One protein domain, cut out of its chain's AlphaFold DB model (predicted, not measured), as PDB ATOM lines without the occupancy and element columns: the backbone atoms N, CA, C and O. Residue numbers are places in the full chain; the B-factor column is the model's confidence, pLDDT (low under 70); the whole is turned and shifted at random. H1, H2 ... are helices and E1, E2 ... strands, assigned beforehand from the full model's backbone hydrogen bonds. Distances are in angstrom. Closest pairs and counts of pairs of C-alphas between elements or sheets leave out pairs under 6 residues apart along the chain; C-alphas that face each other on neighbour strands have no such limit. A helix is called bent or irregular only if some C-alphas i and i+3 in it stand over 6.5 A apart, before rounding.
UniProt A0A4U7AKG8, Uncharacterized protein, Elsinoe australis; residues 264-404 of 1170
ATOM      1  N   ARG A 264       8.232 -31.355 -42.881       81.00
ATOM      2  CA  ARG A 264       8.104 -32.144 -41.649       81.00
ATOM      3  C   ARG A 264       7.914 -33.617 -41.984       81.00
ATOM      4  O   ARG A 264       6.870 -34.010 -42.503       81.00
ATOM      5  N   ILE A 265       8.909 -34.428 -41.654       87.06
ATOM      6  CA  ILE A 265       8.903 -35.877 -41.850       87.06
ATOM      7  C   ILE A 265       8.621 -36.537 -40.505       87.06
ATOM      8  O   ILE A 265       9.342 -36.296 -39.539       87.06
ATOM      9  N   LYS A 266       7.613 -37.409 -40.420       88.94
ATOM     10  CA  LYS A 266       7.423 -38.233 -39.220       88.94
ATOM     11  C   LYS A 266       8.454 -39.359 -39.214       88.94
ATOM     12  O   LYS A 266       8.529 -40.127 -40.170       88.94
ATOM     13  N   VAL A 267       9.246 -39.444 -38.147       89.25
ATOM     14  CA  VAL A 267      10.251 -40.505 -37.966       89.25
ATOM     15  C   VAL A 267       9.536 -41.867 -37.910       89.25
ATOM     16  O   VAL A 267       8.486 -41.955 -37.262       89.25
ATOM     17  N   PRO A 268      10.071 -42.928 -38.550       91.62
ATOM     18  CA  PRO A 268       9.552 -44.283 -38.396       91.62
ATOM     19  C   PRO A 268       9.437 -44.679 -36.923       91.62
ATOM     20  O   PRO A 268      10.260 -44.285 -36.101       91.62
ATOM     21  N   GLN A 269       8.423 -45.463 -36.573       90.38
ATOM     22  CA  GLN A 269       8.247 -45.974 -35.216       90.38
ATOM     23  C   GLN A 269       8.536 -47.471 -35.183       90.38
ATOM     24  O   GLN A 269       7.891 -48.228 -35.908       90.38
ATOM     25  N   TRP A 270       9.445 -47.906 -34.306       87.88
ATOM     26  CA  TRP A 270       9.638 -49.329 -34.038       87.88
ATOM     27  C   TRP A 270       8.403 -49.933 -33.343       87.88
ATOM     28  O   TRP A 270       7.836 -49.389 -32.376       87.88
ATOM     29  N   THR A 271       7.974 -51.073 -33.869       86.62
ATOM     30  CA  THR A 271       6.834 -51.889 -33.443       86.62
ATOM     31  C   THR A 271       7.260 -53.357 -33.412       86.62
ATOM     32  O   THR A 271       8.268 -53.717 -34.009       86.62
ATOM     33  N   GLN A 272       6.482 -54.219 -32.756       80.00
ATOM     34  CA  GLN A 272       6.763 -55.662 -32.700       80.00
ATOM     35  C   GLN A 272       6.795 -56.326 -34.095       80.00
ATOM     36  O   GLN A 272       7.415 -57.369 -34.263       80.00
ATOM     37  N   SER A 273       6.152 -55.717 -35.097       77.69
ATOM     38  CA  SER A 273       6.126 -56.147 -36.502       77.69
ATOM     39  C   SER A 273       7.250 -55.552 -37.369       77.69
ATOM     40  O   SER A 273       7.393 -55.960 -38.521       77.69
ATOM     41  N   GLY A 274       8.058 -54.617 -36.850       87.81
ATOM     42  CA  GLY A 274       9.101 -53.893 -37.591       87.81
ATOM     43  C   GLY A 274       8.899 -52.374 -37.554       87.81
ATOM     44  O   GLY A 274       8.536 -51.811 -36.517       87.81
ATOM     45  N   PHE A 275       9.114 -51.682 -38.675       90.81
ATOM     46  CA  PHE A 275       8.912 -50.228 -38.752       90.81
ATOM     47  C   PHE A 275       7.493 -49.872 -39.197       90.81
ATOM     48  O   PHE A 275       7.001 -50.366 -40.210       90.81
ATOM     49  N   ARG A 276       6.852 -48.943 -38.481       92.50
ATOM     50  CA  ARG A 276       5.607 -48.282 -38.890       92.50
ATOM     51  C   ARG A 276       5.907 -46.849 -39.320       92.50
ATOM     52  O   ARG A 276       6.375 -46.059 -38.497       92.50
ATOM     53  N   ILE A 277       5.586 -46.480 -40.561       92.38
ATOM     54  CA  ILE A 277       5.662 -45.083 -41.029       92.38
ATOM     55  C   ILE A 277       4.288 -44.480 -41.304       92.38
ATOM     56  O   ILE A 277       3.323 -45.184 -41.601       92.38
ATOM     57  N   LYS A 278       4.229 -43.147 -41.216       94.06
ATOM     58  CA  LYS A 278       3.051 -42.320 -41.495       94.06
ATOM     59  C   LYS A 278       3.448 -41.128 -42.357       94.06
ATOM     60  O   LYS A 278       4.005 -40.155 -41.851       94.06
ATOM     61  N   ILE A 279       3.139 -41.200 -43.646       93.81
ATOM     62  CA  ILE A 279       3.470 -40.169 -44.630       93.81
ATOM     63  C   ILE A 279       2.239 -39.275 -44.854       93.81
ATOM     64  O   ILE A 279       1.217 -39.775 -45.326       93.81
ATOM     65  N   PRO A 280       2.279 -37.969 -44.538       91.38
ATOM     66  CA  PRO A 280       1.186 -37.062 -44.876       91.38
ATOM     67  C   PRO A 280       1.168 -36.812 -46.392       91.38
ATOM     68  O   PRO A 280       2.180 -36.406 -46.955       91.38
ATOM     69  N   TYR A 281       0.030 -37.015 -47.055       92.31
ATOM     70  CA  TYR A 281      -0.142 -36.787 -48.497       92.31
ATOM     71  C   TYR A 281      -1.501 -36.136 -48.785       92.31
ATOM     72  O   TYR A 281      -2.443 -36.274 -48.000       92.31
ATOM     73  N   PHE A 282      -1.617 -35.423 -49.905       87.69
ATOM     74  CA  PHE A 282      -2.885 -34.831 -50.323       87.69
ATOM     75  C   PHE A 282      -3.650 -35.847 -51.170       87.69
ATOM     76  O   PHE A 282      -3.269 -36.142 -52.305       87.69
ATOM     77  N   ASN A 283      -4.724 -36.407 -50.612       92.62
ATOM     78  CA  ASN A 283      -5.512 -37.415 -51.303       92.62
ATOM     79  C   ASN A 283      -6.434 -36.755 -52.338       92.62
ATOM     80  O   ASN A 283      -7.342 -36.010 -51.970       92.62
ATOM     81  N   THR A 284      -6.209 -37.057 -53.617       81.81
ATOM     82  CA  THR A 284      -6.941 -36.459 -54.749       81.81
ATOM     83  C   THR A 284      -8.383 -36.948 -54.892       81.81
ATOM     84  O   THR A 284      -9.180 -36.262 -55.519       81.81
ATOM     85  N   ASP A 285      -8.735 -38.097 -54.306       84.19
ATOM     86  CA  ASP A 285     -10.104 -38.634 -54.341       84.19
ATOM     87  C   ASP A 285     -11.018 -37.898 -53.345       84.19
ATOM     88  O   ASP A 285     -12.200 -37.695 -53.598       84.19
ATOM     89  N   SER A 286     -10.465 -37.482 -52.198       90.00
ATOM     90  CA  SER A 286     -11.199 -36.787 -51.129       90.00
ATOM     91  C   SER A 286     -10.850 -35.307 -50.963       90.00
ATOM     92  O   SER A 286     -11.347 -34.689 -50.028       90.00
ATOM     93  N   ASN A 287      -9.956 -34.758 -51.793       82.94
ATOM     94  CA  ASN A 287      -9.438 -33.383 -51.706       82.94
ATOM     95  C   ASN A 287      -9.001 -32.960 -50.289       82.94
ATOM     96  O   ASN A 287      -9.252 -31.839 -49.847       82.94
ATOM     97  N   ALA A 288      -8.349 -33.870 -49.561       85.62
ATOM     98  CA  ALA A 288      -7.999 -33.686 -48.156       85.62
ATOM     99  C   ALA A 288      -6.622 -34.275 -47.842       85.62
ATOM    100  O   ALA A 288      -6.235 -35.307 -48.399       85.62
ATOM    101  N   MET A 289      -5.904 -33.661 -46.899       85.50
ATOM    102  CA  MET A 289      -4.691 -34.258 -46.338       85.50
ATOM    103  C   MET A 289      -5.046 -35.536 -45.571       85.50
ATOM    104  O   MET A 289      -5.867 -35.514 -44.654       85.50
ATOM    105  N   LYS A 290      -4.404 -36.646 -45.935       93.19
ATOM    106  CA  LYS A 290      -4.520 -37.948 -45.269       93.19
ATOM    107  C   LYS A 290      -3.135 -38.450 -44.865       93.19
ATOM    108  O   LYS A 290      -2.125 -38.057 -45.441       93.19
ATOM    109  N   GLU A 291      -3.082 -39.341 -43.880       94.06
ATOM    110  CA  GLU A 291      -1.864 -40.097 -43.576       94.06
ATOM    111  C   GLU A 291      -1.877 -41.415 -44.361       94.06
ATOM    112  O   GLU A 291      -2.808 -42.213 -44.245       94.06
ATOM    113  N   PHE A 292      -0.839 -41.655 -45.155       95.12
ATOM    114  CA  PHE A 292      -0.517 -42.968 -45.693       95.12
ATOM    115  C   PHE A 292       0.275 -43.730 -44.628       95.12
ATOM    116  O   PHE A 292       1.393 -43.341 -44.290       95.12
ATOM    117  N   SER A 293      -0.321 -44.778 -44.061       93.81
ATOM    118  CA  SER A 293       0.293 -45.594 -43.011       93.81
ATOM    119  C   SER A 293       0.650 -46.967 -43.565       93.81
ATOM    120  O   SER A 293      -0.210 -47.615 -44.160       93.81
ATOM    121  N   ARG A 294       1.880 -47.425 -43.320       91.31
ATOM    122  CA  ARG A 294       2.333 -48.787 -43.644       91.31
ATOM    123  C   ARG A 294       3.176 -49.360 -42.510       91.31
ATOM    124  O   ARG A 294       3.789 -48.600 -41.755       91.31
ATOM    125  N   GLU A 295       3.209 -50.681 -42.423       91.00
ATOM    126  CA  GLU A 295       4.154 -51.435 -41.600       91.00
ATOM    127  C   GLU A 295       5.053 -52.268 -42.501       91.00
ATOM    128  O   GLU A 295       4.613 -52.754 -43.544       91.00
ATOM    129  N   THR A 296       6.318 -52.395 -42.113       84.50
ATOM    130  CA  THR A 296       7.349 -53.054 -42.910       84.50
ATOM    131  C   THR A 296       8.187 -53.967 -42.037       84.50
ATOM    132  O   THR A 296       8.792 -53.515 -41.059       84.50
ATOM    133  N   TYR A 297       8.237 -55.237 -42.423       78.19
ATOM    134  CA  TYR A 297       8.930 -56.283 -41.686       78.19
ATOM    135  C   TYR A 297      10.455 -56.126 -41.736       78.19
ATOM    136  O   TYR A 297      11.023 -55.659 -42.723       78.19
ATOM    137  N   ALA A 298      11.104 -56.546 -40.652       62.22
ATOM    138  CA  ALA A 298      12.541 -56.413 -40.413       62.22
ATOM    139  C   ALA A 298      13.449 -57.199 -41.384       62.22
ATOM    140  O   ALA A 298      14.574 -56.784 -41.631       62.22
ATOM    141  N   GLY A 299      12.980 -58.331 -41.917       60.50
ATOM    142  CA  GLY A 299      13.832 -59.358 -42.535       60.50
ATOM    143  C   GLY A 299      14.190 -59.173 -44.013       60.50
ATOM    144  O   GLY A 299      14.300 -60.172 -44.719       60.50
ATOM    145  N   VAL A 300      14.320 -57.940 -44.519       60.00
ATOM    146  CA  VAL A 300      14.685 -57.702 -45.932       60.00
ATOM    147  C   VAL A 300      16.022 -56.973 -46.018       60.00
ATOM    148  O   VAL A 300      16.087 -55.767 -45.772       60.00
ATOM    149  N   SER A 301      17.064 -57.725 -46.379       61.53
ATOM    150  CA  SER A 301      18.425 -57.220 -46.578       61.53
ATOM    151  C   SER A 301      18.471 -56.122 -47.649       61.53
ATOM    152  O   SER A 301      17.735 -56.166 -48.639       61.53
ATOM    153  N   LEU A 302      19.327 -55.125 -47.431       67.19
ATOM    154  CA  LEU A 302      19.473 -53.931 -48.261       67.19
ATOM    155  C   LEU A 302      20.892 -53.878 -48.825       67.19
ATOM    156  O   LEU A 302      21.835 -53.602 -48.093       67.19
ATOM    157  N   GLU A 303      21.030 -54.100 -50.132       58.84
ATOM    158  CA  GLU A 303      22.328 -54.061 -50.827       58.84
ATOM    159  C   GLU A 303      22.666 -52.670 -51.403       58.84
ATOM    160  O   GLU A 303      23.800 -52.430 -51.811       58.84
ATOM    161  N   ALA A 304      21.700 -51.745 -51.458       61.59
ATOM    162  CA  ALA A 304      21.840 -50.457 -52.141       61.59
ATOM    163  C   ALA A 304      22.060 -49.268 -51.186       61.59
ATOM    164  O   ALA A 304      21.378 -49.120 -50.168       61.59
ATOM    165  N   THR A 305      22.949 -48.347 -51.571       78.44
ATOM    166  CA  THR A 305      23.256 -47.122 -50.818       78.44
ATOM    167  C   THR A 305      22.069 -46.152 -50.824       78.44
ATOM    168  O   THR A 305      21.792 -45.474 -51.814       78.44
ATOM    169  N   ILE A 306      21.352 -46.051 -49.703       83.75
ATOM    170  CA  ILE A 306      20.194 -45.151 -49.580       83.75
ATOM    171  C   ILE A 306      20.665 -43.693 -49.432       83.75
ATOM    172  O   ILE A 306      21.460 -43.412 -48.523       83.75
ATOM    173  N   PRO A 307      20.152 -42.748 -50.247       81.69
ATOM    174  CA  PRO A 307      20.496 -41.336 -50.133       81.69
ATOM    175  C   PRO A 307      20.101 -40.738 -48.782       81.69
ATOM    176  O   PRO A 307      19.024 -41.016 -48.248       81.69
ATOM    177  N   ASP A 308      20.944 -39.852 -48.257       80.44
ATOM    178  CA  ASP A 308      20.611 -39.068 -47.074       80.44
ATOM    179  C   ASP A 308      19.514 -38.033 -47.345       80.44
ATOM    180  O   ASP A 308      19.316 -37.539 -48.459       80.44
ATOM    181  N   ILE A 309      18.777 -37.707 -46.286       83.81
ATOM    182  CA  ILE A 309      17.711 -36.706 -46.324       83.81
ATOM    183  C   ILE A 309      18.352 -35.314 -46.241       83.81
ATOM    184  O   ILE A 309      19.245 -35.117 -45.411       83.81
ATOM    185  N   PRO A 310      17.903 -34.328 -47.044       80.31
ATOM    186  CA  PRO A 310      18.432 -32.971 -46.975       80.31
ATOM    187  C   PRO A 310      18.331 -32.374 -45.569       80.31
ATOM    188  O   PRO A 310      17.315 -32.521 -44.892       80.31
ATOM    189  N   SER A 311      19.349 -31.609 -45.172       76.81
ATOM    190  CA  SER A 311      19.399 -30.894 -43.887       76.81
ATOM    191  C   SER A 311      18.258 -29.888 -43.677       76.81
ATOM    192  O   SER A 311      18.001 -29.489 -42.547       76.81
ATOM    193  N   SER A 312      17.556 -29.497 -44.745       78.06
ATOM    194  CA  SER A 312      16.362 -28.646 -44.702       78.06
ATOM    195  C   SER A 312      15.084 -29.373 -44.263       78.06
ATOM    196  O   SER A 312      14.037 -28.737 -44.149       78.06
ATOM    197  N   ALA A 313      15.115 -30.693 -44.071       81.88
ATOM    198  CA  ALA A 313      13.962 -31.442 -43.589       81.88
ATOM    199  C   ALA A 313      13.997 -31.588 -42.062       81.88
ATOM    200  O   ALA A 313      14.998 -32.005 -41.477       81.88
ATOM    201  N   GLU A 314      12.877 -31.287 -41.409       86.38
ATOM    202  CA  GLU A 314      12.731 -31.532 -39.978       86.38
ATOM    203  C   GLU A 314      12.183 -32.940 -39.757       86.38
ATOM    204  O   GLU A 314      11.087 -33.270 -40.220       86.38
ATOM    205  N   LEU A 315      12.908 -33.758 -38.998       85.75
ATOM    206  CA  LEU A 315      12.403 -35.034 -38.506       85.75
ATOM    207  C   LEU A 315      11.625 -34.799 -37.207       85.75
ATOM    208  O   LEU A 315      12.149 -34.235 -36.255       85.75
ATOM    209  N   TRP A 316      10.364 -35.218 -37.175       87.06
ATOM    210  CA  TRP A 316       9.450 -35.065 -36.044       87.06
ATOM    211  C   TRP A 316       9.162 -36.440 -35.440       87.06
ATOM    212  O   TRP A 316       8.679 -37.347 -36.125       87.06
ATOM    213  N   TYR A 317       9.448 -36.604 -34.148       83.75
ATOM    214  CA  TYR A 317       9.192 -37.835 -33.402       83.75
ATOM    215  C   TYR A 317       8.177 -37.598 -32.281       83.75
ATOM    216  O   TYR A 317       8.072 -36.510 -31.713       83.75
ATOM    217  N   LYS A 318       7.420 -38.647 -31.949       81.50
ATOM    218  CA  LYS A 318       6.456 -38.648 -30.850       81.50
ATOM    219  C   LYS A 318       6.812 -39.766 -29.867       81.50
ATOM    220  O   LYS A 318       6.559 -40.928 -30.197       81.50
ATOM    221  N   PRO A 319       7.374 -39.446 -28.688       73.38
ATOM    222  CA  PRO A 319       7.735 -40.453 -27.699       73.38
ATOM    223  C   PRO A 319       6.521 -41.273 -27.248       73.38
ATOM    224  O   PRO A 319       5.459 -40.720 -26.948       73.38
ATOM    225  N   LYS A 320       6.676 -42.599 -27.147       69.25
ATOM    226  CA  LYS A 320       5.708 -43.438 -26.424       69.25
ATOM    227  C   LYS A 320       5.733 -43.030 -24.941       69.25
ATOM    228  O   LYS A 320       6.800 -42.938 -24.346       69.25
ATOM    229  N   GLY A 321       4.565 -42.770 -24.356       70.38
ATOM    230  CA  GLY A 321       4.402 -42.502 -22.918       70.38
ATOM    231  C   GLY A 321       4.510 -41.039 -22.459       70.38
ATOM    232  O   GLY A 321       4.002 -40.729 -21.387       70.38
ATOM    233  N   GLN A 322       5.075 -40.116 -23.249       58.62
ATOM    234  CA  GLN A 322       5.102 -38.684 -22.899       58.62
ATOM    235  C   GLN A 322       3.993 -37.898 -23.625       58.62
ATOM    236  O   GLN A 322       3.634 -38.173 -24.772       58.62
ATOM    237  N   GLY A 323       3.384 -36.937 -22.926       55.34
ATOM    238  CA  GLY A 323       2.101 -36.343 -23.312       55.34
ATOM    239  C   GLY A 323       2.111 -35.516 -24.606       55.34
ATOM    240  O   GLY A 323       2.612 -34.398 -24.620       55.34
ATOM    241  N   LYS A 324       1.438 -36.039 -25.645       60.25
ATOM    242  CA  LYS A 324       0.933 -35.419 -26.901       60.25
ATOM    243  C   LYS A 324       1.842 -34.533 -27.776       60.25
ATOM    244  O   LYS A 324       1.562 -34.517 -28.976       60.25
ATOM    245  N   LYS A 325       2.850 -33.819 -27.268       75.44
ATOM    246  CA  LYS A 325       3.730 -32.955 -28.072       75.44
ATOM    247  C   LYS A 325       4.676 -33.804 -28.925       75.44
ATOM    248  O   LYS A 325       5.292 -34.743 -28.432       75.44
ATOM    249  N   GLU A 326       4.736 -33.487 -30.212       81.44
ATOM    250  CA  GLU A 326       5.766 -33.985 -31.122       81.44
ATOM    251  C   GLU A 326       7.015 -33.104 -30.947       81.44
ATOM    252  O   GLU A 326       6.889 -31.891 -30.761       81.44
ATOM    253  N   THR A 327       8.202 -33.709 -30.986       82.06
ATOM    254  CA  THR A 327       9.490 -33.032 -30.777       82.06
ATOM    255  C   THR A 327      10.331 -33.146 -32.045       82.06
ATOM    256  O   THR A 327      10.345 -34.201 -32.686       82.06
ATOM    257  N   VAL A 328      11.047 -32.076 -32.401       84.12
ATOM    258  CA  VAL A 328      12.031 -32.110 -33.491       84.12
ATOM    259  C   VAL A 328      13.218 -32.969 -33.060       84.12
ATOM    260  O   VAL A 328      13.806 -32.749 -32.001       84.12
ATOM    261  N   LEU A 329      13.560 -33.962 -33.875       83.44
ATOM    262  CA  LEU A 329      14.704 -34.836 -33.676       83.44
ATOM    263  C   LEU A 329      15.967 -34.094 -34.132       83.44
ATOM    264  O   LEU A 329      16.199 -33.918 -35.330       83.44
ATOM    265  N   GLY A 330      16.767 -33.634 -33.170       82.44
ATOM    266  CA  GLY A 330      18.081 -33.057 -33.449       82.44
ATOM    267  C   GLY A 330      19.032 -34.082 -34.070       82.44
ATOM    268  O   GLY A 330      18.864 -35.290 -33.893       82.44
ATOM    269  N   LYS A 331      20.043 -33.589 -34.788       78.19
ATOM    270  CA  LYS A 331      21.216 -34.389 -35.145       78.19
ATOM    271  C   LYS A 331      22.116 -34.556 -33.917       78.19
ATOM    272  O   LYS A 331      22.158 -33.674 -33.059       78.19
ATOM    273  N   ASP A 332      22.816 -35.678 -33.847       76.75
ATOM    274  CA  ASP A 332      23.900 -35.918 -32.902       76.75
ATOM    275  C   ASP A 332      25.155 -35.083 -33.271       76.75
ATOM    276  O   ASP A 332      25.164 -34.409 -34.310       76.75
ATOM    277  N   PRO A 333      26.224 -35.091 -32.448       76.94
ATOM    278  CA  PRO A 333      27.454 -34.347 -32.739       76.94
ATOM    279  C   PRO A 333      28.153 -34.740 -34.050       76.94
ATOM    280  O   PRO A 333      28.912 -33.938 -34.587       76.94
ATOM    281  N   ASN A 334      27.873 -35.932 -34.588       69.38
ATOM    282  CA  ASN A 334      28.421 -36.430 -35.852       69.38
ATOM    283  C   ASN A 334      27.545 -36.039 -37.060       69.38
ATOM    284  O   ASN A 334      27.820 -36.426 -38.195       69.38
ATOM    285  N   GLY A 335      26.466 -35.280 -36.837       73.94
ATOM    286  CA  GLY A 335      25.536 -34.857 -37.880       73.94
ATOM    287  C   GLY A 335      24.537 -35.938 -38.310       73.94
ATOM    288  O   GLY A 335      23.807 -35.722 -39.288       73.94
ATOM    289  N   LEU A 336      24.464 -37.065 -37.601       71.06
ATOM    290  CA  LEU A 336      23.531 -38.161 -37.859       71.06
ATOM    291  C   LEU A 336      22.255 -37.988 -37.029       71.06
ATOM    292  O   LEU A 336      22.256 -37.395 -35.956       71.06
ATOM    293  N   TYR A 337      21.125 -38.487 -37.524       78.69
ATOM    294  CA  TYR A 337      19.877 -38.465 -36.757       78.69
ATOM    295  C   TYR A 337      19.772 -39.738 -35.906       78.69
ATOM    296  O   TYR A 337      19.765 -40.821 -36.505       78.69
ATOM    297  N   PRO A 338      19.618 -39.644 -34.569       81.44
ATOM    298  CA  PRO A 338      19.623 -40.803 -33.676       81.44
ATOM    299  C   PRO A 338      18.573 -41.834 -34.100       81.44
ATOM    300  O   PRO A 338      17.473 -41.461 -34.511       81.44
ATOM    301  N   SER A 339      18.927 -43.118 -34.054       82.62
ATOM    302  CA  SER A 339      18.054 -44.220 -34.480       82.62
ATOM    303  C   SER A 339      16.789 -44.310 -33.617       82.62
ATOM    304  O   SER A 339      16.816 -44.006 -32.425       82.62
ATOM    305  N   CYS A 340      15.669 -44.722 -34.220       83.62
ATOM    306  CA  CYS A 340      14.435 -45.052 -33.501       83.62
ATOM    307  C   CYS A 340      14.368 -46.523 -33.055       83.62
ATOM    308  O   CYS A 340      13.383 -46.926 -32.425       83.62
ATOM    309  N   LEU A 341      15.394 -47.318 -33.381       83.12
ATOM    310  CA  LEU A 341      15.588 -48.641 -32.810       83.12
ATOM    311  C   LEU A 341      15.802 -48.521 -31.289       83.12
ATOM    312  O   LEU A 341      16.424 -47.562 -30.824       83.12
ATOM    313  N   PRO A 342      15.303 -49.486 -30.495       79.75
ATOM    314  CA  PRO A 342      15.756 -49.675 -29.121       79.75
ATOM    315  C   PRO A 342      17.285 -49.790 -29.035       79.75
ATOM    316  O   PRO A 342      17.957 -50.087 -30.020       79.75
ATOM    317  N   THR A 343      17.833 -49.607 -27.835       75.25
ATOM    318  CA  THR A 343      19.252 -49.849 -27.548       75.25
ATOM    319  C   THR A 343      19.696 -51.228 -28.042       75.25
ATOM    320  O   THR A 343      18.974 -52.208 -27.863       75.25
ATOM    321  N   ASP A 344      20.898 -51.318 -28.622       62.00
ATOM    322  CA  ASP A 344      21.421 -52.513 -29.315       62.00
ATOM    323  C   ASP A 344      21.287 -53.823 -28.492       62.00
ATOM    324  O   ASP A 344      21.059 -54.903 -29.036       62.00
ATOM    325  N   ARG A 345      21.348 -53.725 -27.153       58.38
ATOM    326  CA  ARG A 345      21.171 -54.835 -26.192       58.38
ATOM    327  C   ARG A 345      19.739 -55.366 -26.031       58.38
ATOM    328  O   ARG A 345      19.575 -56.445 -25.457       58.38
ATOM    329  N   ASP A 346      18.735 -54.616 -26.466       66.25
ATOM    330  CA  ASP A 346      17.314 -54.913 -26.261       66.25
ATOM    331  C   ASP A 346      16.629 -55.346 -27.563       66.25
ATOM    332  O   ASP A 346      15.769 -56.224 -27.528       66.25
ATOM    333  N   VAL A 347      17.080 -54.838 -28.718       66.12
ATOM    334  CA  VAL A 347      16.619 -55.288 -30.049       66.12
ATOM    335  C   VAL A 347      16.850 -56.790 -30.239       66.12
ATOM    336  O   VAL A 347      15.941 -57.511 -30.638       66.12
ATOM    337  N   LEU A 348      18.033 -57.286 -29.860       61.88
ATOM    338  CA  LEU A 348      18.400 -58.708 -29.952       61.88
ATOM    339  C   LEU A 348      17.635 -59.619 -28.968       61.88
ATOM    340  O   LEU A 348      17.766 -60.844 -29.021       61.88
ATOM    341  N   LYS A 349      16.850 -59.044 -28.047       66.06
ATOM    342  CA  LYS A 349      16.010 -59.778 -27.087       66.06
ATOM    343  C   LYS A 349      14.524 -59.771 -27.453       66.06
ATOM    344  O   LYS A 349      13.772 -60.531 -26.843       66.06
ATOM    345  N   ASP A 350      14.101 -58.940 -28.407       64.19
ATOM    346  CA  ASP A 350      12.700 -58.819 -28.815       64.19
ATOM    347  C   ASP A 350      12.214 -60.153 -29.436       64.19
ATOM    348  O   ASP A 350      12.871 -60.678 -30.342       64.19
ATOM    349  N   PRO A 351      11.104 -60.763 -28.969       59.84
ATOM    350  CA  PRO A 351      10.632 -62.057 -29.472       59.84
ATOM    351  C   PRO A 351      10.430 -62.136 -30.991       59.84
ATOM    352  O   PRO A 351      10.544 -63.226 -31.557       59.84
ATOM    353  N   CYS A 352      10.186 -61.009 -31.669       55.28
ATOM    354  CA  CYS A 352      10.058 -60.967 -33.126       55.28
ATOM    355  C   CYS A 352      11.347 -61.375 -33.868       55.28
ATOM    356  O   CYS A 352      11.257 -61.928 -34.963       55.28
ATOM    357  N   PHE A 353      12.527 -61.236 -33.246       58.41
ATOM    358  CA  PHE A 353      13.800 -61.745 -33.779       58.41
ATOM    359  C   PHE A 353      13.900 -63.279 -33.761       58.41
ATOM    360  O   PHE A 353      14.699 -63.855 -34.495       58.41
ATOM    361  N   LYS A 354      13.111 -63.959 -32.915       55.12
ATOM    362  CA  LYS A 354      13.195 -65.415 -32.689       55.12
ATOM    363  C   LYS A 354      12.100 -66.232 -33.379       55.12
ATOM    364  O   LYS A 354      12.200 -67.454 -33.408       55.12
ATOM    365  N   GLN A 355      11.049 -65.594 -33.900       49.06
ATOM    366  CA  GLN A 355       9.855 -66.291 -34.415       49.06
ATOM    367  C   GLN A 355       9.774 -66.401 -35.949       49.06
ATOM    368  O   GLN A 355       8.874 -67.060 -36.471       49.06
ATOM    369  N   GLY A 356      10.717 -65.817 -36.693       47.16
ATOM    370  CA  GLY A 356      10.808 -66.005 -38.141       47.16
ATOM    371  C   GLY A 356      11.333 -67.398 -38.509       47.16
ATOM    372  O   GLY A 356      12.485 -67.713 -38.240       47.16
ATOM    373  N   LYS A 357      10.535 -68.219 -39.211       43.72
ATOM    374  CA  LYS A 357      10.978 -69.528 -39.756       43.72
ATOM    375  C   LYS A 357      12.032 -69.426 -40.882       43.72
ATOM    376  O   LYS A 357      12.429 -70.448 -41.436       43.72
ATOM    377  N   GLN A 358      12.489 -68.225 -41.236       46.44
ATOM    378  CA  GLN A 358      13.583 -68.001 -42.182       46.44
ATOM    379  C   GLN A 358      14.892 -67.788 -41.411       46.44
ATOM    380  O   GLN A 358      15.017 -66.833 -40.651       46.44
ATOM    381  N   LYS A 359      15.872 -68.679 -41.623       44.72
ATOM    382  CA  LYS A 359      17.216 -68.640 -41.013       44.72
ATOM    383  C   LYS A 359      18.110 -67.533 -41.606       44.72
ATOM    384  O   LYS A 359      19.216 -67.805 -42.061       44.72
ATOM    385  N   THR A 360      17.642 -66.291 -41.634       49.19
ATOM    386  CA  THR A 360      18.475 -65.123 -41.949       49.19
ATOM    387  C   THR A 360      18.751 -64.372 -40.659       49.19
ATOM    388  O   THR A 360      17.835 -63.817 -40.057       49.19
ATOM    389  N   THR A 361      20.011 -64.364 -40.225       57.38
ATOM    390  CA  THR A 361      20.492 -63.523 -39.124       57.38
ATOM    391  C   THR A 361      20.451 -62.063 -39.558       57.38
ATOM    392  O   THR A 361      21.460 -61.531 -40.014       57.38
ATOM    393  N   THR A 362      19.279 -61.427 -39.453       62.56
ATOM    394  CA  THR A 362      19.137 -60.000 -39.754       62.56
ATOM    395  C   THR A 362      20.071 -59.215 -38.850       62.56
ATOM    396  O   THR A 362      19.966 -59.297 -37.626       62.56
ATOM    397  N   THR A 363      21.023 -58.493 -39.434       77.12
ATOM    398  CA  THR A 363      22.002 -57.752 -38.636       77.12
ATOM    399  C   THR A 363      21.397 -56.443 -38.136       77.12
ATOM    400  O   THR A 363      20.416 -55.917 -38.671       77.12
ATOM    401  N   LEU A 364      21.998 -55.879 -37.091       79.50
ATOM    402  CA  LEU A 364      21.623 -54.552 -36.606       79.50
ATOM    403  C   LEU A 364      21.801 -53.478 -37.697       79.50
ATOM    404  O   LEU A 364      21.024 -52.525 -37.762       79.50
ATOM    405  N   ASP A 365      22.776 -53.662 -38.587       78.81
ATOM    406  CA  ASP A 365      23.033 -52.751 -39.699       78.81
ATOM    407  C   ASP A 365      21.986 -52.875 -40.811       78.81
ATOM    408  O   ASP A 365      21.576 -51.852 -41.357       78.81
ATOM    409  N   GLU A 366      21.438 -54.065 -41.082       81.56
ATOM    410  CA  GLU A 366      20.264 -54.206 -41.958       81.56
ATOM    411  C   GLU A 366      19.058 -53.430 -41.407       81.56
ATOM    412  O   GLU A 366      18.373 -52.732 -42.158       81.56
ATOM    413  N   LEU A 367      18.834 -53.459 -40.086       84.69
ATOM    414  CA  LEU A 367      17.776 -52.670 -39.444       84.69
ATOM    415  C   LEU A 367      18.027 -51.161 -39.509       84.69
ATOM    416  O   LEU A 367      17.099 -50.405 -39.803       84.69
ATOM    417  N   ARG A 368      19.263 -50.706 -39.275       86.56
ATOM    418  CA  ARG A 368      19.650 -49.289 -39.419       86.56
ATOM    419  C   ARG A 368      19.493 -48.817 -40.870       86.56
ATOM    420  O   ARG A 368      18.995 -47.717 -41.118       86.56
ATOM    421  N   THR A 369      19.827 -49.674 -41.831       84.75
ATOM    422  CA  THR A 369      19.675 -49.414 -43.271       84.75
ATOM    423  C   THR A 369      18.188 -49.387 -43.659       84.75
ATOM    424  O   THR A 369      17.755 -48.470 -44.361       84.75
ATOM    425  N   ARG A 370      17.350 -50.281 -43.104       88.62
ATOM    426  CA  ARG A 370      15.881 -50.246 -43.261       88.62
ATOM    427  C   ARG A 370      15.286 -48.969 -42.678       88.62
ATOM    428  O   ARG A 370      14.460 -48.336 -43.333       88.62
ATOM    429  N   GLU A 371      15.731 -48.542 -41.498       91.56
ATOM    430  CA  GLU A 371      15.298 -47.274 -40.911       91.56
ATOM    431  C   GLU A 371      15.652 -46.086 -41.819       91.56
ATOM    432  O   GLU A 371      14.807 -45.221 -42.068       91.56
ATOM    433  N   LYS A 372      16.879 -46.060 -42.363       90.62
ATOM    434  CA  LYS A 372      17.325 -45.036 -43.318       90.62
ATOM    435  C   LYS A 372      16.406 -44.987 -44.545       90.62
ATOM    436  O   LYS A 372      15.974 -43.897 -44.928       90.62
ATOM    437  N   PHE A 373      16.033 -46.144 -45.100       92.25
ATOM    438  CA  PHE A 373      15.081 -46.232 -46.211       92.25
ATOM    439  C   PHE A 373      13.701 -45.682 -45.837       92.25
ATOM    440  O   PHE A 373      13.161 -44.841 -46.555       92.25
ATOM    441  N   GLU A 374      13.130 -46.098 -44.705       93.88
ATOM    442  CA  GLU A 374      11.800 -45.646 -44.280       93.88
ATOM    443  C   GLU A 374      11.748 -44.125 -44.035       93.88
ATOM    444  O   GLU A 374      10.752 -43.469 -44.365       93.88
ATOM    445  N   ARG A 375      12.833 -43.535 -43.514       92.25
ATOM    446  CA  ARG A 375      12.984 -42.074 -43.391       92.25
ATOM    447  C   ARG A 375      13.051 -41.407 -44.779       92.25
ATOM    448  O   ARG A 375      12.342 -40.425 -45.010       92.25
ATOM    449  N   PHE A 376      13.850 -41.941 -45.711       92.12
ATOM    450  CA  PHE A 376      13.976 -41.433 -47.088       92.12
ATOM    451  C   PHE A 376      12.646 -41.497 -47.857       92.12
ATOM    452  O   PHE A 376      12.245 -40.518 -48.490       92.12
ATOM    453  N   LEU A 377      11.923 -42.614 -47.759       92.38
ATOM    454  CA  LEU A 377      10.607 -42.802 -48.370       92.38
ATOM    455  C   LEU A 377       9.587 -41.798 -47.813       92.38
ATOM    456  O   LEU A 377       8.843 -41.172 -48.571       92.38
ATOM    457  N   SER A 378       9.603 -41.596 -46.491       93.44
ATOM    458  CA  SER A 378       8.754 -40.611 -45.816       93.44
ATOM    459  C   SER A 378       9.055 -39.180 -46.273       93.44
ATOM    460  O   SER A 378       8.122 -38.406 -46.461       93.44
ATOM    461  N   TRP A 379      10.324 -38.835 -46.527       92.88
ATOM    462  CA  TRP A 379      10.697 -37.562 -47.152       92.88
ATOM    463  C   TRP A 379      10.186 -37.438 -48.593       92.88
ATOM    464  O   TRP A 379       9.543 -36.446 -48.931       92.88
ATOM    465  N   LYS A 380      10.449 -38.441 -49.443       91.12
ATOM    466  CA  LYS A 380      10.123 -38.406 -50.879       91.12
ATOM    467  C   LYS A 380       8.633 -38.310 -51.184       91.12
ATOM    468  O   LYS A 380       8.270 -37.791 -52.239       91.12
ATOM    469  N   LEU A 381       7.785 -38.840 -50.308       92.44
ATOM    470  CA  LEU A 381       6.342 -38.920 -50.530       92.44
ATOM    471  C   LEU A 381       5.525 -37.931 -49.677       92.44
ATOM    472  O   LEU A 381       4.322 -37.794 -49.910       92.44
ATOM    473  N   ALA A 382       6.143 -37.219 -48.726       91.38
ATOM    474  CA  ALA A 382       5.459 -36.200 -47.930       91.38
ATOM    475  C   ALA A 382       4.924 -35.055 -48.809       91.38
ATOM    476  O   ALA A 382       5.638 -34.486 -49.631       91.38
ATOM    477  N   GLY A 383       3.650 -34.709 -48.625       85.88
ATOM    478  CA  GLY A 383       2.959 -33.646 -49.360       85.88
ATOM    479  C   GLY A 383       2.552 -33.997 -50.797       85.88
ATOM    480  O   GLY A 383       1.952 -33.160 -51.467       85.88
ATOM    481  N   ARG A 384       2.829 -35.217 -51.287       85.50
ATOM    482  CA  ARG A 384       2.489 -35.619 -52.662       85.50
ATOM    483  C   ARG A 384       0.971 -35.586 -52.891       85.50
ATOM    484  O   ARG A 384       0.206 -36.085 -52.068       85.50
ATOM    485  N   MET A 385       0.537 -35.029 -54.023       87.69
ATOM    486  CA  MET A 385      -0.848 -35.144 -54.496       87.69
ATOM    487  C   MET A 385      -1.014 -36.491 -55.208       87.69
ATOM    488  O   MET A 385      -0.381 -36.717 -56.239       87.69
ATOM    489  N   ALA A 386      -1.806 -37.398 -54.635       88.75
ATOM    490  CA  ALA A 386      -1.972 -38.764 -55.137       88.75
ATOM    491  C   ALA A 386      -3.264 -39.421 -54.616       88.75
ATOM    492  O   ALA A 386      -3.765 -39.060 -53.554       88.75
ATOM    493  N   THR A 387      -3.772 -40.445 -55.300       92.12
ATOM    494  CA  THR A 387      -4.738 -41.395 -54.713       92.12
ATOM    495  C   THR A 387      -4.027 -42.338 -53.736       92.12
ATOM    496  O   THR A 387      -2.802 -42.483 -53.784       92.12
ATOM    497  N   LYS A 388      -4.766 -43.058 -52.874       93.25
ATOM    498  CA  LYS A 388      -4.138 -44.091 -52.018       93.25
ATOM    499  C   LYS A 388      -3.404 -45.138 -52.874       93.25
ATOM    500  O   LYS A 388      -2.245 -45.432 -52.610       93.25
ATOM    501  N   LYS A 389      -4.039 -45.600 -53.959       88.56
ATOM    502  CA  LYS A 389      -3.476 -46.573 -54.911       88.56
ATOM    503  C   LYS A 389      -2.186 -46.075 -55.578       88.56
ATOM    504  O   LYS A 389      -1.284 -46.866 -55.824       88.56
ATOM    505  N   GLN A 390      -2.081 -44.775 -55.861       83.00
ATOM    506  CA  GLN A 390      -0.853 -44.165 -56.386       83.00
ATOM    507  C   GLN A 390       0.259 -44.076 -55.330       83.00
ATOM    508  O   GLN A 390       1.424 -44.245 -55.679       83.00
ATOM    509  N   MET A 391      -0.082 -43.863 -54.054       94.62
ATOM    510  CA  MET A 391       0.886 -43.957 -52.953       94.62
ATOM    511  C   MET A 391       1.377 -45.400 -52.770       94.62
ATOM    512  O   MET A 391       2.584 -45.611 -52.743       94.62
ATOM    513  N   ASP A 392       0.473 -46.388 -52.740       90.38
ATOM    514  CA  ASP A 392       0.820 -47.819 -52.681       90.38
ATOM    515  C   ASP A 392       1.756 -48.219 -53.844       90.38
ATOM    516  O   ASP A 392       2.767 -48.894 -53.638       90.38
ATOM    517  N   ALA A 393       1.467 -47.750 -55.067       81.38
ATOM    518  CA  ALA A 393       2.295 -48.003 -56.247       81.38
ATOM    519  C   ALA A 393       3.687 -47.352 -56.156       81.38
ATOM    520  O   ALA A 393       4.684 -48.037 -56.371       81.38
ATOM    521  N   ALA A 394       3.771 -46.067 -55.789       82.94
ATOM    522  CA  ALA A 394       5.046 -45.360 -55.639       82.94
ATOM    523  C   ALA A 394       5.915 -45.952 -54.513       82.94
ATOM    524  O   ALA A 394       7.138 -45.986 -54.611       82.94
ATOM    525  N   VAL A 395       5.287 -46.441 -53.442       90.69
ATOM    526  CA  VAL A 395       5.973 -47.166 -52.370       90.69
ATOM    527  C   VAL A 395       6.559 -48.475 -52.896       90.69
ATOM    528  O   VAL A 395       7.749 -48.713 -52.704       90.69
ATOM    529  N   LYS A 396       5.775 -49.282 -53.623       85.50
ATOM    530  CA  LYS A 396       6.256 -50.535 -54.229       85.50
ATOM    531  C   LYS A 396       7.370 -50.302 -55.259       85.50
ATOM    532  O   LYS A 396       8.300 -51.100 -55.334       85.50
ATOM    533  N   GLU A 397       7.298 -49.214 -56.026       80.31
ATOM    534  CA  GLU A 397       8.341 -48.767 -56.959       80.31
ATOM    535  C   GLU A 397       9.663 -48.498 -56.221       80.31
ATOM    536  O   GLU A 397      10.683 -49.111 -56.544       80.31
ATOM    537  N   TYR A 398       9.641 -47.666 -55.171       85.69
ATOM    538  CA  TYR A 398      10.827 -47.418 -54.349       85.69
ATOM    539  C   TYR A 398      11.319 -48.679 -53.631       85.69
ATOM    540  O   TYR A 398      12.522 -48.886 -53.544       85.69
ATOM    541  N   GLU A 399      10.444 -49.558 -53.147       85.62
ATOM    542  CA  GLU A 399      10.910 -50.795 -52.515       85.62
ATOM    543  C   GLU A 399      11.583 -51.744 -53.510       85.62
ATOM    544  O   GLU A 399      12.641 -52.295 -53.214       85.62
ATOM    545  N   THR A 400      11.035 -51.875 -54.718       72.44
ATOM    546  CA  THR A 400      11.653 -52.670 -55.794       72.44
ATOM    547  C   THR A 400      13.043 -52.130 -56.152       72.44
ATOM    548  O   THR A 400      13.958 -52.915 -56.408       72.44
ATOM    549  N   LEU A 401      13.211 -50.802 -56.118       72.69
ATOM    550  CA  LEU A 401      14.460 -50.109 -56.437       72.69
ATOM    551  C   LEU A 401      15.585 -50.327 -55.404       72.69
ATOM    552  O   LEU A 401      16.744 -50.251 -55.794       72.69
ATOM    553  N   TYR A 402      15.270 -50.594 -54.128       79.31
ATOM    554  CA  TYR A 402      16.282 -50.697 -53.058       79.31
ATOM    555  C   TYR A 402      16.378 -52.078 -52.362       79.31
ATOM    556  O   TYR A 402      17.455 -52.404 -51.875       79.31
ATOM    557  N   PHE A 403      15.324 -52.912 -52.324       70.69
ATOM    558  CA  PHE A 403      15.306 -54.180 -51.549       70.69
ATOM    559  C   PHE A 403      15.605 -55.469 -52.329       70.69
ATOM    560  O   PHE A 403      15.674 -56.543 -51.733       70.69
ATOM    561  N   SER A 404      15.741 -55.420 -53.654       55.84
ATOM    562  CA  SER A 404      15.907 -56.623 -54.485       55.84
ATOM    563  C   SER A 404      17.355 -57.150 -54.522       55.84
ATOM    564  O   SER A 404      17.895 -57.405 -55.597       55.84
TER     565      SER A 404
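What this domain is: This is residues 264 to 404 of the 1170 residues of an uncharacterized protein of Elsinoe australis (UniProt A0A4U7AKG8). A long, bent hairpin of two strands, E3 and E4, with the short strand E2 along the other side of E3, makes a small three-stranded sheet; the long helix H2 runs along E3 over one face of it, and after H2 the backbone folds back into H3, which only grazes the sheet with its residues 388 to 395. A small parallel pair of strands, E1 and E5, makes a second sheet, with E1 close to the last turns of H2, and long loops make up much of the rest. The printed part has 141 residues with five named strands and then three named helices, in the order E1 E2 E3 E4 E5 H1 H2 H3; the larger sheet has the order E2, E3, E4 and is antiparallel. The class is mixed, helices and strands, though under half of the residues, 67 of the 141, are in named elements. The whole is compact, with a radius of gyration of the C-alphas of 15.6 A and spans of 44 by 33 by 28 A.

Where its parts are: E1, residues 264 to 266, begins at C-alpha 264 at (8.104, -32.144, -41.649) and is 6.6 A long. It runs on into E2, residues 269 to 271, 6.3 A, across a break of 2 residues, at 9 degrees. E3, residues 274 to 283, measures 25.9 A and bends by 53 degrees at residue 280. E4, residues 288 to 296, measures 25.3 A and ends at C-alpha 296 at (7.349, -53.054, -42.910). E5 is residues 314 to 317, 9.8 A. H1, residues 344 to 347, measures 5.6 A. H2, residues 364 to 381, measures 25.9 A, and H3, residues 388 to 403, measures 21.9 A and ends at C-alpha 403 at (15.306, -54.180, -51.549).

How they stand to each other: E2, E3 and E4 form a meander, each strand the antiparallel neighbour of the one before. E2 and E3 are a hairpin, with N 271 and O 274 2.8 A apart, within hydrogen-bond range. E3 and E4 are a hairpin too, with N 279 and O 292 2.8 A apart and N 290 and O 281 2.9 A apart. H2 is on this sheet at a height of 9.9 A, making two layers, a helix on one face of a sheet; it lies over E3 and only just over E2, with 3 C-alphas falling on E2. On the local plane H2 and E3 stand at 1 degree, along the strands, and their closest C-alphas are those of Ile 279 and Ser 378, 5.4 A apart. H2 and H3 form a helical hairpin: they only just touch, with 3 pairs of C-alphas within 8 A, made by residues 377 to 381 of H2 and 391 to 398 of H3. Their closest C-alphas are those of Leu 377 and Val 395, 7.5 A apart, and they run opposite ways at a steep tilt of 38 degrees. E1 and E5 are parallel neighbours, with N 316 and O 265 2.8 A apart. The closest C-alphas of E1 and H2 are those of Ile 265 and Trp 379, 5.8 A apart. H1 is not on the larger sheet and is close to H2 but not clearly touching, the C-alphas of Asp 344 and Leu 364 being 7.6 A apart. In H2 and H3 every O i to N i+4 pair is within hydrogen-bond range; H1 is too short for such a pair, and its 1 pair of O i to N i+3 is not within range.

The domain as a whole: The two C-alphas farthest apart, those of Asn 287 and Lys 359, are 45.5 A apart. The printed part has no cut. The links from E4 to E5, E5 to H1 and H1 to H2 are long, with 17, 26 and 16 residues. The mean pLDDT of the printed part is 79.1, and 32 residues are under 70, among them residues 298 to 304 and 344 to 362.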